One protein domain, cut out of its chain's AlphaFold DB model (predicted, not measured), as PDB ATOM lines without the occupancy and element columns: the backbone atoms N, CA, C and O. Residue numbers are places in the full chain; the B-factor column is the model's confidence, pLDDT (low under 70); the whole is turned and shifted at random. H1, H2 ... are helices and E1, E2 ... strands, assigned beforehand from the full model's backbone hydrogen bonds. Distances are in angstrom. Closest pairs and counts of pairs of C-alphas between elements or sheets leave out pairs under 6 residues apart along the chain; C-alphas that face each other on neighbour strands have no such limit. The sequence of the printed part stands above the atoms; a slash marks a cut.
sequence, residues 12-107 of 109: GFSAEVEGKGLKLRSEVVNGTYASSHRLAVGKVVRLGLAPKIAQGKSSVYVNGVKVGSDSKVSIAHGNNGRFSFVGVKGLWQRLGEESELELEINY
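This is residues 12 to 107 of the 109 residues of an uncharacterized protein of Ensete ventricosum (UniProt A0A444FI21). Two sheets lie face to face as a sandwich: E1 E2 E7 E4 makes one layer and the twisted E3 E6 E5 the other, with short H1 at one end of the long axis and short H2 at the other. Both sheets are antiparallel. The printed part has 96 residues, with seven named strands and two named helices in the order E1 E2 H1 E3 H2 E4 E5 E6 E7. It is mostly strand and compact, with a radius of gyration of the C-alphas of 14.0 A and spans of 42 by 28 by 22 A.

Start with the sheet of E1, residues 12 to 16, E2, 22 to 29, E7, 99 to 106, and E4, 57 to 62. Within hydrogen-bond range you find N 14 and O 25 at 3.0 A in the hairpin E1 and E2, N 24 and O 101 at 2.8 A between E2 and E7, and N 59 and O 104 at 3.0 A between E7 and E4. Facing it is the sheet of E3, residues 40 to 49, E6, 83 to 94, and E5, 74 to 80; the parts of the two sheets that face each other are 9.6 A apart centre to centre, and the strands of the one stand at 41 degrees to those of the other. Here look at N 44 and O 88, 2.9 A, for E3 and E6, and N 76 and O 87, 2.8 A, in the hairpin E5 and E6. H2, residues 51 to 55, is on this sheet over E6, at a height of 7.2 A; its O i to N i+4 count is 0 of 1, its i+3 count 2 of 2. H1, residues 32 to 36, is on neither sheet.

Find C-alpha 12, where E1 begins, at (21.867, 0.648, 38.096). E6 runs 30.0 A to C-alpha 94 at (11.818, 4.063, 30.460), E3 25.4 A and E2 23.2 A.

The printed part has no cut. The link E4 to E5 is long; residues 53 to 55, 69 to 70 and 107 are under pLDDT 70.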
ATOM      1  N   GLY A  12      21.498   1.803  37.286       97.25
ATOM      2  CA  GLY A  12      21.867   0.648  38.096       97.25
ATOM      3  C   GLY A  12      20.709  -0.339  38.149       97.25
ATOM      4  O   GLY A  12      19.586   0.059  38.435       97.25
ATOM      5  N   PHE A  13      20.972  -1.619  37.886       96.50
ATOM      6  CA  PHE A  13      19.981  -2.685  38.041       96.50
ATOM      7  C   PHE A  13      20.327  -3.557  39.240       96.50
ATOM      8  O   PHE A  13      21.458  -4.032  39.357       96.50
ATOM      9  N   SER A  14      19.340  -3.822  40.086       95.94
ATOM     10  CA  SER A  14      19.432  -4.789  41.175       95.94
ATOM     11  C   SER A  14      18.318  -5.819  41.043       95.94
ATOM     12  O   SER A  14      17.220  -5.520  40.573       95.94
ATOM     13  N   ALA A  15      18.620  -7.066  41.389       93.06
ATOM     14  CA  ALA A  15      17.691  -8.174  41.242       93.06
ATOM     15  C   ALA A  15      17.630  -8.990  42.528       93.06
ATOM     16  O   ALA A  15      18.663  -9.408  43.051       93.06
ATOM     17  N   GLU A  16      16.415  -9.258  42.987       92.00
ATOM     18  CA  GLU A  16      16.130 -10.098  44.141       92.00
ATOM     19  C   GLU A  16      15.290 -11.304  43.716       92.00
ATOM     20  O   GLU A  16      14.373 -11.208  42.890       92.00
ATOM     21  N   VAL A  17      15.634 -12.470  44.258       86.75
ATOM     22  CA  VAL A  17      14.879 -13.704  44.053       86.75
ATOM     23  C   VAL A  17      14.094 -13.987  45.322       86.75
ATOM     24  O   VAL A  17      14.610 -14.583  46.262       86.75
ATOM     25  N   GLU A  18      12.827 -13.588  45.326       76.62
ATOM     26  CA  GLU A  18      11.891 -13.941  46.390       76.62
ATOM     27  C   GLU A  18      11.151 -15.229  46.009       76.62
ATOM     28  O   GLU A  18      10.315 -15.278  45.099       76.62
ATOM     29  N   GLY A  19      11.515 -16.332  46.669       75.69
ATOM     30  CA  GLY A  19      10.966 -17.656  46.386       75.69
ATOM     31  C   GLY A  19      11.168 -18.072  44.923       75.69
ATOM     32  O   GLY A  19      12.270 -18.411  44.495       75.69
ATOM     33  N   LYS A  20      10.077 -18.098  44.149       73.00
ATOM     34  CA  LYS A  20      10.081 -18.477  42.722       73.00
ATOM     35  C   LYS A  20       9.995 -17.271  41.787       73.00
ATOM     36  O   LYS A  20      10.170 -17.443  40.578       73.00
ATOM     37  N   GLY A  21       9.763 -16.078  42.326       79.75
ATOM     38  CA  GLY A  21       9.689 -14.835  41.576       79.75
ATOM     39  C   GLY A  21      11.060 -14.227  41.279       79.75
ATOM     40  O   GLY A  21      12.105 -14.753  41.669       79.75
ATOM     41  N   LEU A  22      11.043 -13.135  40.531       89.75
ATOM     42  CA  LEU A  22      12.165 -12.227  40.331       89.75
ATOM     43  C   LEU A  22      11.627 -10.811  40.476       89.75
ATOM     44  O   LEU A  22      10.703 -10.450  39.754       89.75
ATOM     45  N   LYS A  23      12.261 -10.014  41.327       93.44
ATOM     46  CA  LYS A  23      12.040  -8.578  41.412       93.44
ATOM     47  C   LYS A  23      13.285  -7.865  40.896       93.44
ATOM     48  O   LYS A  23      14.374  -8.060  41.420       93.44
ATOM     49  N   LEU A  24      13.138  -7.105  39.820       94.62
ATOM     50  CA  LEU A  24      14.182  -6.313  39.175       94.62
ATOM     51  C   LEU A  24      13.881  -4.839  39.435       94.62
ATOM     52  O   LEU A  24      12.831  -4.353  39.023       94.62
ATOM     53  N   ARG A  25      14.800  -4.128  40.082       96.19
ATOM     54  CA  ARG A  25      14.702  -2.688  40.322       96.19
ATOM     55  C   ARG A  25      15.739  -1.943  39.499       96.19
ATOM     56  O   ARG A  25      16.826  -2.469  39.241       96.19
ATOM     57  N   SER A  26      15.399  -0.725  39.100       96.31
ATOM     58  CA  SER A  26      16.320   0.197  38.449       96.31
ATOM     59  C   SER A  26      16.405   1.519  39.199       96.31
ATOM     60  O   SER A  26      15.385   2.174  39.401       96.31
ATOM     61  N   GLU A  27      17.626   1.927  39.525       97.25
ATOM     62  CA  GLU A  27      17.958   3.248  40.065       97.25
ATOM     63  C   GLU A  27      18.613   4.087  38.965       97.25
ATOM     64  O   GLU A  27      19.420   3.571  38.182       97.25
ATOM     65  N   VAL A  28      18.264   5.373  38.878       96.31
ATOM     66  CA  VAL A  28      18.672   6.223  37.751       96.31
ATOM     67  C   VAL A  28      19.339   7.502  38.235       96.31
ATOM     68  O   VAL A  28      18.732   8.335  38.902       96.31
ATOM     69  N   VAL A  29      20.577   7.718  37.793       96.00
ATOM     70  CA  VAL A  29      21.305   8.978  37.972       96.00
ATOM     71  C   VAL A  29      21.326   9.724  36.642       96.00
ATOM     72  O   VAL A  29      21.716   9.173  35.610       96.00
ATOM     73  N   ASN A  30      20.922  10.999  36.663       93.69
ATOM     74  CA  ASN A  30      20.858  11.873  35.486       93.69
ATOM     75  C   ASN A  30      19.997  11.304  34.337       93.69
ATOM     76  O   ASN A  30      20.413  11.264  33.181       93.69
ATOM     77  N   GLY A  31      18.765  10.874  34.633       93.56
ATOM     78  CA  GLY A  31      17.852  10.228  33.672       93.56
ATOM     79  C   GLY A  31      17.353  11.091  32.499       93.56
ATOM     80  O   GLY A  31      16.642  10.590  31.627       93.56
ATOM     81  N   THR A  32      17.698  12.383  32.448       94.38
ATOM     82  CA  THR A  32      17.229  13.318  31.409       94.38
ATOM     83  C   THR A  32      17.683  12.914  30.010       94.38
ATOM     84  O   THR A  32      16.861  12.935  29.095       94.38
ATOM     85  N   TYR A  33      18.930  12.456  29.854       94.81
ATOM     86  CA  TYR A  33      19.450  11.951  28.580       94.81
ATOM     87  C   TYR A  33      18.650  10.748  28.062       94.81
ATOM     88  O   TYR A  33      18.174  10.748  26.926       94.81
ATOM     89  N   ALA A  34      18.457   9.720  28.896       95.19
ATOM     90  CA  ALA A  34      17.708   8.527  28.512       95.19
ATOM     91  C   ALA A  34      16.245   8.847  28.166       95.19
ATOM     92  O   ALA A  34      15.699   8.283  27.215       95.19
ATOM     93  N   SER A  35      15.629   9.782  28.893       93.88
ATOM     94  CA  SER A  35      14.266  10.248  28.631       93.88
ATOM     95  C   SER A  35      14.143  11.009  27.309       93.88
ATOM     96  O   SER A  35      13.251  10.693  26.517       93.88
ATOM     97  N   SER A  36      15.038  11.963  27.024       94.50
ATOM     98  CA  SER A  36      15.002  12.744  25.776       94.50
ATOM     99  C   SER A  36      15.239  11.872  24.539       94.50
ATOM    100  O   SER A  36      14.601  12.069  23.507       94.50
ATOM    101  N   HIS A  37      16.064  10.831  24.676       95.44
ATOM    102  CA  HIS A  37      16.344   9.852  23.623       95.44
ATOM    103  C   HIS A  37      15.353   8.678  23.589       95.44
ATOM    104  O   HIS A  37      15.504   7.769  22.772       95.44
ATOM    105  N   ARG A  38      14.320   8.684  24.446       95.56
ATOM    106  CA  ARG A  38      13.266   7.654  24.513       95.56
ATOM    107  C   ARG A  38      13.817   6.233  24.707       95.56
ATOM    108  O   ARG A  38      13.267   5.274  24.162       95.56
ATOM    109  N   LEU A  39      14.896   6.092  25.477       95.69
ATOM    110  CA  LEU A  39      15.513   4.799  25.764       95.69
ATOM    111  C   LEU A  39      14.647   3.996  26.744       95.69
ATOM    112  O   LEU A  39      14.176   4.523  27.756       95.69
ATOM    113  N   ALA A  40      14.457   2.708  26.459       95.12
ATOM    114  CA  ALA A  40      13.616   1.834  27.267       95.12
ATOM    115  C   ALA A  40      14.094   0.375  27.262       95.12
ATOM    116  O   ALA A  40      14.664  -0.110  26.282       95.12
ATOM    117  N   VAL A  41      13.792  -0.350  28.341       94.62
ATOM    118  CA  VAL A  41      13.930  -1.808  28.403       94.62
ATOM    119  C   VAL A  41      12.764  -2.442  27.650       94.62
ATOM    120  O   VAL A  41      11.614  -2.370  28.084       94.62
ATOM    121  N   GLY A  42      13.071  -3.083  26.518       94.69
ATOM    122  CA  GLY A  42      12.089  -3.791  25.686       94.69
ATOM    123  C   GLY A  42      11.893  -5.269  26.039       94.69
ATOM    124  O   GLY A  42      10.883  -5.883  25.672       94.69
ATOM    125  N   LYS A  43      12.871  -5.866  26.729       94.62
ATOM    126  CA  LYS A  43      12.891  -7.291  27.061       94.62
ATOM    127  C   LYS A  43      13.722  -7.556  28.313       94.62
ATOM    128  O   LYS A  43      14.836  -7.059  28.419       94.62
ATOM    129  N   VAL A  44      13.219  -8.426  29.183       93.06
ATOM    130  CA  VAL A  44      13.947  -8.982  30.336       93.06
ATOM    131  C   VAL A  44      13.975 -10.503  30.212       93.06
ATOM    132  O   VAL A  44      12.995 -11.106  29.774       93.06
ATOM    133  N   VAL A  45      15.094 -11.142  30.556       92.25
ATOM    134  CA  VAL A  45      15.221 -12.608  30.536       92.25
ATOM    135  C   VAL A  45      15.859 -13.090  31.827       92.25
ATOM    136  O   VAL A  45      16.977 -12.700  32.149       92.25
ATOM    137  N   ARG A  46      15.167 -13.988  32.527       89.19
ATOM    138  CA  ARG A  46      15.710 -14.740  33.654       89.19
ATOM    139  C   ARG A  46      16.234 -16.080  33.155       89.19
ATOM    140  O   ARG A  46      15.480 -16.877  32.595       89.19
ATOM    141  N   LEU A  47      17.521 -16.310  33.368       89.50
ATOM    142  CA  LEU A  47      18.229 -17.536  33.003       89.50
ATOM    143  C   LEU A  47      18.506 -18.389  34.249       89.50
ATOM    144  O   LEU A  47      18.316 -17.934  35.376       89.50
ATOM    145  N   GLY A  48      18.973 -19.623  34.042       87.62
ATOM    146  CA  GLY A  48      19.445 -20.490  35.127       87.62
ATOM    147  C   GLY A  48      18.332 -21.116  35.970       87.62
ATOM    148  O   GLY A  48      18.578 -21.546  37.092       87.62
ATOM    149  N   LEU A  49      17.102 -21.176  35.453       85.75
ATOM    150  CA  LEU A  49      15.986 -21.797  36.160       85.75
ATOM    151  C   LEU A  49      16.098 -23.322  36.117       85.75
ATOM    152  O   LEU A  49      16.525 -23.895  35.116       85.75
ATOM    153  N   ALA A  50      15.645 -23.997  37.172       83.31
ATOM    154  CA  ALA A  50      15.456 -25.442  37.122       83.31
ATOM    155  C   ALA A  50      14.413 -25.801  36.036       83.31
ATOM    156  O   ALA A  50      13.395 -25.111  35.943       83.31
ATOM    157  N   PRO A  51      14.590 -26.891  35.261       76.88
ATOM    158  CA  PRO A  51      13.715 -27.233  34.132       76.88
ATOM    159  C   PRO A  51      12.222 -27.306  34.464       76.88
ATOM    160  O   PRO A  51      11.380 -26.920  33.659       76.88
ATOM    161  N   LYS A  52      11.883 -27.741  35.683       71.94
ATOM    162  CA  LYS A  52      10.493 -27.798  36.150       71.94
ATOM    163  C   LYS A  52       9.848 -26.400  36.193       71.94
ATOM    164  O   LYS A  52       8.659 -26.287  35.935       71.94
ATOM    165  N   ILE A  53      10.613 -25.338  36.484       67.69
ATOM    166  CA  ILE A  53      10.121 -23.948  36.635       67.69
ATOM    167  C   ILE A  53       9.556 -23.393  35.322       67.69
ATOM    168  O   ILE A  53       8.617 -22.603  35.351       67.69
ATOM    169  N   ALA A  54      10.049 -23.846  34.166       61.38
ATOM    170  CA  ALA A  54       9.591 -23.344  32.869       61.38
ATOM    171  C   ALA A  54       8.187 -23.804  32.442       61.38
ATOM    172  O   ALA A  54       7.706 -23.338  31.416       61.38
ATOM    173  N   GLN A  55       7.529 -24.696  33.186       66.31
ATOM    174  CA  GLN A  55       6.183 -25.184  32.847       66.31
ATOM    175  C   GLN A  55       5.055 -24.449  33.595       66.31
ATOM    176  O   GLN A  55       3.880 -24.740  33.384       66.31
ATOM    177  N   GLY A  56       5.396 -23.507  34.480       70.50
ATOM    178  CA  GLY A  56       4.424 -22.743  35.262       70.50
ATOM    179  C   GLY A  56       3.761 -21.597  34.490       70.50
ATOM    180  O   GLY A  56       4.331 -21.044  33.549       70.50
ATOM    181  N   LYS A  57       2.569 -21.178  34.936       82.88
ATOM    182  CA  LYS A  57       1.971 -19.907  34.500       82.88
ATOM    183  C   LYS A  57       2.765 -18.764  35.120       82.88
ATOM    184  O   LYS A  57       2.990 -18.751  36.327       82.88
ATOM    185  N   SER A  58       3.144 -17.782  34.315       87.62
ATOM    186  CA  SER A  58       3.856 -16.602  34.797       87.62
ATOM    187  C   SER A  58       2.975 -15.363  34.749       87.62
ATOM    188  O   SER A  58       2.139 -15.227  33.857       87.62
ATOM    189  N   SER A  59       3.174 -14.468  35.710       90.00
ATOM    190  CA  SER A  59       2.575 -13.132  35.725       90.00
ATOM    191  C   SER A  59       3.687 -12.095  35.787       90.00
ATOM    192  O   SER A  59       4.733 -12.344  36.382       90.00
ATOM    193  N   VAL A  60       3.469 -10.949  35.152       91.94
ATOM    194  CA  VAL A  60       4.400  -9.819  35.187       91.94
ATOM    195  C   VAL A  60       3.688  -8.634  35.807       91.94
ATOM    196  O   VAL A  60       2.539  -8.358  35.457       91.94
ATOM    197  N   TYR A  61       4.381  -7.927  36.687       92.81
ATOM    198  CA  TYR A  61       3.938  -6.677  37.277       92.81
ATOM    199  C   TYR A  61       4.988  -5.612  36.986       92.81
ATOM    200  O   TYR A  61       6.189  -5.887  36.988       92.81
ATOM    201  N   VAL A  62       4.534  -4.397  36.705       92.12
ATOM    202  CA  VAL A  62       5.400  -3.227  36.547       92.12
ATOM    203  C   VAL A  62       4.922  -2.185  37.538       92.12
ATOM    204  O   VAL A  62       3.749  -1.814  37.512       92.12
ATOM    205  N   ASN A  63       5.811  -1.749  38.429       92.25
ATOM    206  CA  ASN A  63       5.509  -0.827  39.525       92.25
ATOM    207  C   ASN A  63       4.266  -1.269  40.329       92.25
ATOM    208  O   ASN A  63       3.364  -0.477  40.592       92.25
ATOM    209  N   GLY A  64       4.178  -2.568  40.644       91.19
ATOM    210  CA  GLY A  64       3.061  -3.178  41.377       91.19
ATOM    211  C   GLY A  64       1.784  -3.438  40.564       91.19
ATOM    212  O   GLY A  64       0.867  -4.088  41.061       91.19
ATOM    213  N   VAL A  65       1.699  -2.993  39.305       91.00
ATOM    214  CA  VAL A  65       0.512  -3.196  38.460       91.00
ATOM    215  C   VAL A  65       0.685  -4.424  37.579       91.00
ATOM    216  O   VAL A  65       1.624  -4.501  36.784       91.00
ATOM    217  N   LYS A  66      -0.251  -5.374  37.680       91.81
ATOM    218  CA  LYS A  66      -0.263  -6.569  36.831       91.81
ATOM    219  C   LYS A  66      -0.440  -6.183  35.369       91.81
ATOM    220  O   LYS A  66      -1.397  -5.506  34.998       91.81
ATOM    221  N   VAL A  67       0.459  -6.671  34.529       90.06
ATOM    222  CA  VAL A  67       0.393  -6.474  33.087       90.06
ATOM    223  C   VAL A  67      -0.713  -7.365  32.512       90.06
ATOM    224  O   VAL A  67      -0.677  -8.588  32.647       90.06
ATOM    225  N   GLY A  68      -1.731  -6.733  31.923       77.81
ATOM    226  CA  GLY A  68      -2.924  -7.406  31.404       77.81
ATOM    227  C   GLY A  68      -2.715  -8.122  30.064       77.81
ATOM    228  O   GLY A  68      -1.745  -7.876  29.345       77.81
ATOM    229  N   SER A  69      -3.677  -8.981  29.719       67.44
ATOM    230  CA  SER A  69      -3.709  -9.809  28.503       67.44
ATOM    231  C   SER A  69      -3.691  -9.004  27.199       67.44
ATOM    232  O   SER A  69      -3.132  -9.464  26.211       67.44
ATOM    233  N   ASP A  70      -4.272  -7.799  27.212       65.12
ATOM    234  CA  ASP A  70      -4.372  -6.906  26.045       65.12
ATOM    235  C   ASP A  70      -3.119  -6.037  25.844       65.12
ATOM    236  O   ASP A  70      -3.063  -5.169  24.970       65.12
ATOM    237  N   SER A  71      -2.092  -6.239  26.671       76.69
ATOM    238  CA  SER A  71      -0.818  -5.547  26.513       76.69
ATOM    239  C   SER A  71       0.014  -6.172  25.388       76.69
ATOM    240  O   SER A  71      -0.090  -7.353  25.069       76.69
ATOM    241  N   LYS A  72       0.940  -5.391  24.816       87.19
ATOM    242  CA  LYS A  72       1.966  -5.916  23.891       87.19
ATOM    243  C   LYS A  72       3.002  -6.806  24.595       87.19
ATOM    244  O   LYS A  72       3.942  -7.278  23.949       87.19
ATOM    245  N   VAL A  73       2.872  -6.997  25.908       90.50
ATOM    246  CA  VAL A  73       3.817  -7.760  26.712       90.50
ATOM    247  C   VAL A  73       3.507  -9.242  26.574       90.50
ATOM    248  O   VAL A  73       2.390  -9.687  26.801       90.50
ATOM    249  N   SER A  74       4.521 -10.022  26.218       90.44
ATOM    250  CA  SER A  74       4.415 -11.477  26.092       90.44
ATOM    251  C   SER A  74       5.463 -12.162  26.949       90.44
ATOM    252  O   SER A  74       6.594 -11.683  27.081       90.44
ATOM    253  N   ILE A  75       5.083 -13.300  27.522       89.75
ATOM    254  CA  ILE A  75       5.973 -14.146  28.309       89.75
ATOM    255  C   ILE A  75       6.291 -15.390  27.485       89.75
ATOM    256  O   ILE A  75       5.398 -16.005  26.907       89.75
ATOM    257  N   ALA A  76       7.567 -15.744  27.423       89.25
ATOM    258  CA  ALA A  76       8.047 -16.939  26.759       89.25
ATOM    259  C   ALA A  76       8.883 -17.773  27.725       89.25
ATOM    260  O   ALA A  76       9.798 -17.259  28.375       89.25
ATOM    261  N   HIS A  77       8.612 -19.069  27.751       89.06
ATOM    262  CA  HIS A  77       9.374 -20.054  28.501       89.06
ATOM    263  C   HIS A  77      10.183 -20.896  27.529       89.06
ATOM    264  O   HIS A  77       9.775 -21.129  26.390       89.06
ATOM    265  N   GLY A  78      11.333 -21.374  27.976       87.19
ATOM    266  CA  GLY A  78      12.100 -22.326  27.195       87.19
ATOM    267  C   GLY A  78      13.084 -23.111  28.036       87.19
ATOM    268  O   GLY A  78      13.285 -22.864  29.229       87.19
ATOM    269  N   ASN A  79      13.683 -24.100  27.391       85.75
ATOM    270  CA  ASN A  79      14.664 -24.985  27.988       85.75
ATOM    271  C   ASN A  79      15.905 -25.020  27.092       85.75
ATOM    272  O   ASN A  79      15.786 -25.083  25.870       85.75
ATOM    273  N   ASN A  80      17.080 -24.953  27.708       79.62
ATOM    274  CA  ASN A  80      18.363 -25.136  27.060       79.62
ATOM    275  C   ASN A  80      19.206 -26.141  27.866       79.62
ATOM    276  O   ASN A  80      20.048 -25.781  28.695       79.62
ATOM    277  N   GLY A  81      18.940 -27.429  27.644       83.88
ATOM    278  CA  GLY A  81      19.642 -28.532  28.295       83.88
ATOM    279  C   GLY A  81      19.268 -28.690  29.770       83.88
ATOM    280  O   GLY A  81      18.176 -29.142  30.102       83.88
ATOM    281  N   ARG A  82      20.212 -28.382  30.668       88.12
ATOM    282  CA  ARG A  82      20.029 -28.547  32.125       88.12
ATOM    283  C   ARG A  82      19.293 -27.382  32.784       88.12
ATOM    284  O   ARG A  82      18.855 -27.524  33.923       88.12
ATOM    285  N   PHE A  83      19.172 -26.254  32.089       88.88
ATOM    286  CA  PHE A  83      18.569 -25.041  32.620       88.88
ATOM    287  C   PHE A  83      17.467 -24.527  31.710       88.88
ATOM    288  O   PHE A  83      17.496 -24.671  30.491       88.88
ATOM    289  N   SER A  84      16.526 -23.845  32.333       89.31
ATOM    290  CA  SER A  84      15.406 -23.185  31.697       89.31
ATOM    291  C   SER A  84      15.518 -21.669  31.788       89.31
ATOM    292  O   SER A  84      16.305 -21.121  32.567       89.31
ATOM    293  N   PHE A  85      14.701 -20.987  30.991       89.56
ATOM    294  CA  PHE A  85      14.570 -19.539  31.026       89.56
ATOM    295  C   PHE A  85      13.109 -19.101  30.982       89.56
ATOM    296  O   PHE A  85      12.243 -19.811  30.465       89.56
ATOM    297  N   VAL A  86      12.876 -17.889  31.477       90.25
ATOM    298  CA  VAL A  86      11.637 -17.140  31.264       90.25
ATOM    299  C   VAL A  86      12.003 -15.755  30.760       90.25
ATOM    300  O   VAL A  86      12.846 -15.071  31.340       90.25
ATOM    301  N   GLY A  87      11.408 -15.355  29.643       91.00
ATOM    302  CA  GLY A  87      11.612 -14.057  29.022       91.00
ATOM    303  C   GLY A  87      10.315 -13.275  28.942       91.00
ATOM    304  O   GLY A  87       9.289 -13.818  28.549       91.00
ATOM    305  N   VAL A  88      10.385 -11.987  29.247       92.31
ATOM    306  CA  VAL A  88       9.299 -11.024  29.080       92.31
ATOM    307  C   VAL A  88       9.694 -10.086  27.946       92.31
ATOM    308  O   VAL A  88      10.751  -9.463  28.011       92.31
ATOM    309  N   LYS A  89       8.893 -10.016  26.884       94.19
ATOM    310  CA  LYS A  89       9.101  -9.154  25.707       94.19
ATOM    311  C   LYS A  89       7.993  -8.115  25.607       94.19
ATOM    312  O   LYS A  89       6.910  -8.346  26.125       94.19
ATOM    313  N   GLY A  90       8.239  -7.031  24.871       92.38
ATOM    314  CA  GLY A  90       7.233  -5.998  24.595       92.38
ATOM    315  C   GLY A  90       7.079  -4.980  25.724       92.38
ATOM    316  O   GLY A  90       6.069  -4.284  25.789       92.38
ATOM    317  N   LEU A  91       8.071  -4.912  26.613       92.12
ATOM    318  CA  LEU A  91       8.135  -3.923  27.681       92.12
ATOM    319  C   LEU A  91       8.432  -2.531  27.107       92.12
ATOM    320  O   LEU A  91       8.996  -2.387  26.022       92.12
ATOM    321  N   TRP A  92       8.051  -1.504  27.860       91.69
ATOM    322  CA  TRP A  92       8.410  -0.115  27.579       91.69
ATOM    323  C   TRP A  92       8.750   0.617  28.884       91.69
ATOM    324  O   TRP A  92       8.162   1.642  29.224       91.69
ATOM    325  N   GLN A  93       9.668   0.039  29.661       92.31
ATOM    326  CA  GLN A  93      10.157   0.654  30.898       92.31
ATOM    327  C   GLN A  93      11.222   1.680  30.552       92.31
ATOM    328  O   GLN A  93      12.267   1.328  30.008       92.31
ATOM    329  N   ARG A  94      10.934   2.952  30.811       94.88
ATOM    330  CA  ARG A  94      11.818   4.063  30.460       94.88
ATOM    331  C   ARG A  94      13.080   3.996  31.308       94.88
ATOM    332  O   ARG A  94      12.996   3.948  32.523       94.88
ATOM    333  N   LEU A  95      14.244   4.050  30.665       94.56
ATOM    334  CA  LEU A  95      15.537   4.028  31.361       94.56
ATOM    335  C   LEU A  95      15.874   5.352  32.057       94.56
ATOM    336  O   LEU A  95      16.819   5.413  32.835       94.56
ATOM    337  N   GLY A  96      15.131   6.420  31.761       94.62
ATOM    338  CA  GLY A  96      15.282   7.714  32.427       94.62
ATOM    339  C   GLY A  96      14.476   7.858  33.718       94.62
ATOM    340  O   GLY A  96      14.514   8.926  34.324       94.62
ATOM    341  N   GLU A  97      13.746   6.818  34.121       95.38
ATOM    342  CA  GLU A  97      12.882   6.789  35.301       95.38
ATOM    343  C   GLU A  97      13.200   5.530  36.122       95.38
ATOM    344  O   GLU A  97      13.525   4.478  35.568       95.38
ATOM    345  N   GLU A  98      13.120   5.632  37.446       96.81
ATOM    346  CA  GLU A  98      13.234   4.459  38.313       96.81
ATOM    347  C   GLU A  98      12.033   3.534  38.113       96.81
ATOM    348  O   GLU A  98      10.917   3.978  37.826       96.81
ATOM    349  N   SER A  99      12.259   2.229  38.233       94.75
ATOM    350  CA  SER A  99      11.219   1.245  37.962       94.75
ATOM    351  C   SER A  99      11.432  -0.046  38.734       94.75
ATOM    352  O   SER A  99      12.552  -0.402  39.103       94.75
ATOM    353  N   GLU A 100      10.335  -0.759  38.950       95.69
ATOM    354  CA  GLU A 100      10.323  -2.112  39.480       95.69
ATOM    355  C   GLU A 100       9.564  -3.025  38.510       95.69
ATOM    356  O   GLU A 100       8.428  -2.749  38.119       95.69
ATOM    357  N   LEU A 101      10.191  -4.131  38.118       94.56
ATOM    358  CA  LEU A 101       9.564  -5.232  37.401       94.56
ATOM    359  C   LEU A 101       9.539  -6.452  38.304       94.56
ATOM    360  O   LEU A 101      10.569  -6.873  38.820       94.56
ATOM    361  N   GLU A 102       8.376  -7.074  38.411       94.00
ATOM    362  CA  GLU A 102       8.213  -8.335  39.112       94.00
ATOM    363  C   GLU A 102       7.732  -9.416  38.146       94.00
ATOM    364  O   GLU A 102       6.798  -9.218  37.370       94.00
ATOM    365  N   LEU A 103       8.402 -10.564  38.168       91.31
ATOM    366  CA  LEU A 103       8.051 -11.759  37.415       91.31
ATOM    367  C   LEU A 103       7.737 -12.874  38.407       91.31
ATOM    368  O   LEU A 103       8.645 -13.465  38.988       91.31
ATOM    369  N   GLU A 104       6.462 -13.208  38.540       89.94
ATOM    370  CA  GLU A 104       6.002 -14.349  39.328       89.94
ATOM    371  C   GLU A 104       5.926 -15.605  38.453       89.94
ATOM    372  O   GLU A 104       5.473 -15.556  37.304       89.94
ATOM    373  N   ILE A 105       6.336 -16.756  38.996       85.62
ATOM    374  CA  ILE A 105       6.241 -18.057  38.320       85.62
ATOM    375  C   ILE A 105       5.449 -19.026  39.206       85.62
ATOM    376  O   ILE A 105       5.955 -19.523  40.214       85.62
ATOM    377  N   ASN A 106       4.211 -19.315  38.800       74.31
ATOM    378  CA  ASN A 106       3.265 -20.160  39.523       74.31
ATOM    379  C   ASN A 106       3.195 -21.560  38.905       74.31
ATOM    380  O   ASN A 106       2.982 -21.721  37.705       74.31
ATOM    381  N   TYR A 107       3.322 -22.587  39.739       61.81
ATOM    382  CA  TYR A 107       3.171 -23.985  39.340       61.81
ATOM    383  C   TYR A 107       1.753 -24.490  39.597       61.81
ATOM    384  O   TYR A 107       1.154 -24.115  40.600       61.81
TER     385      TYR A 107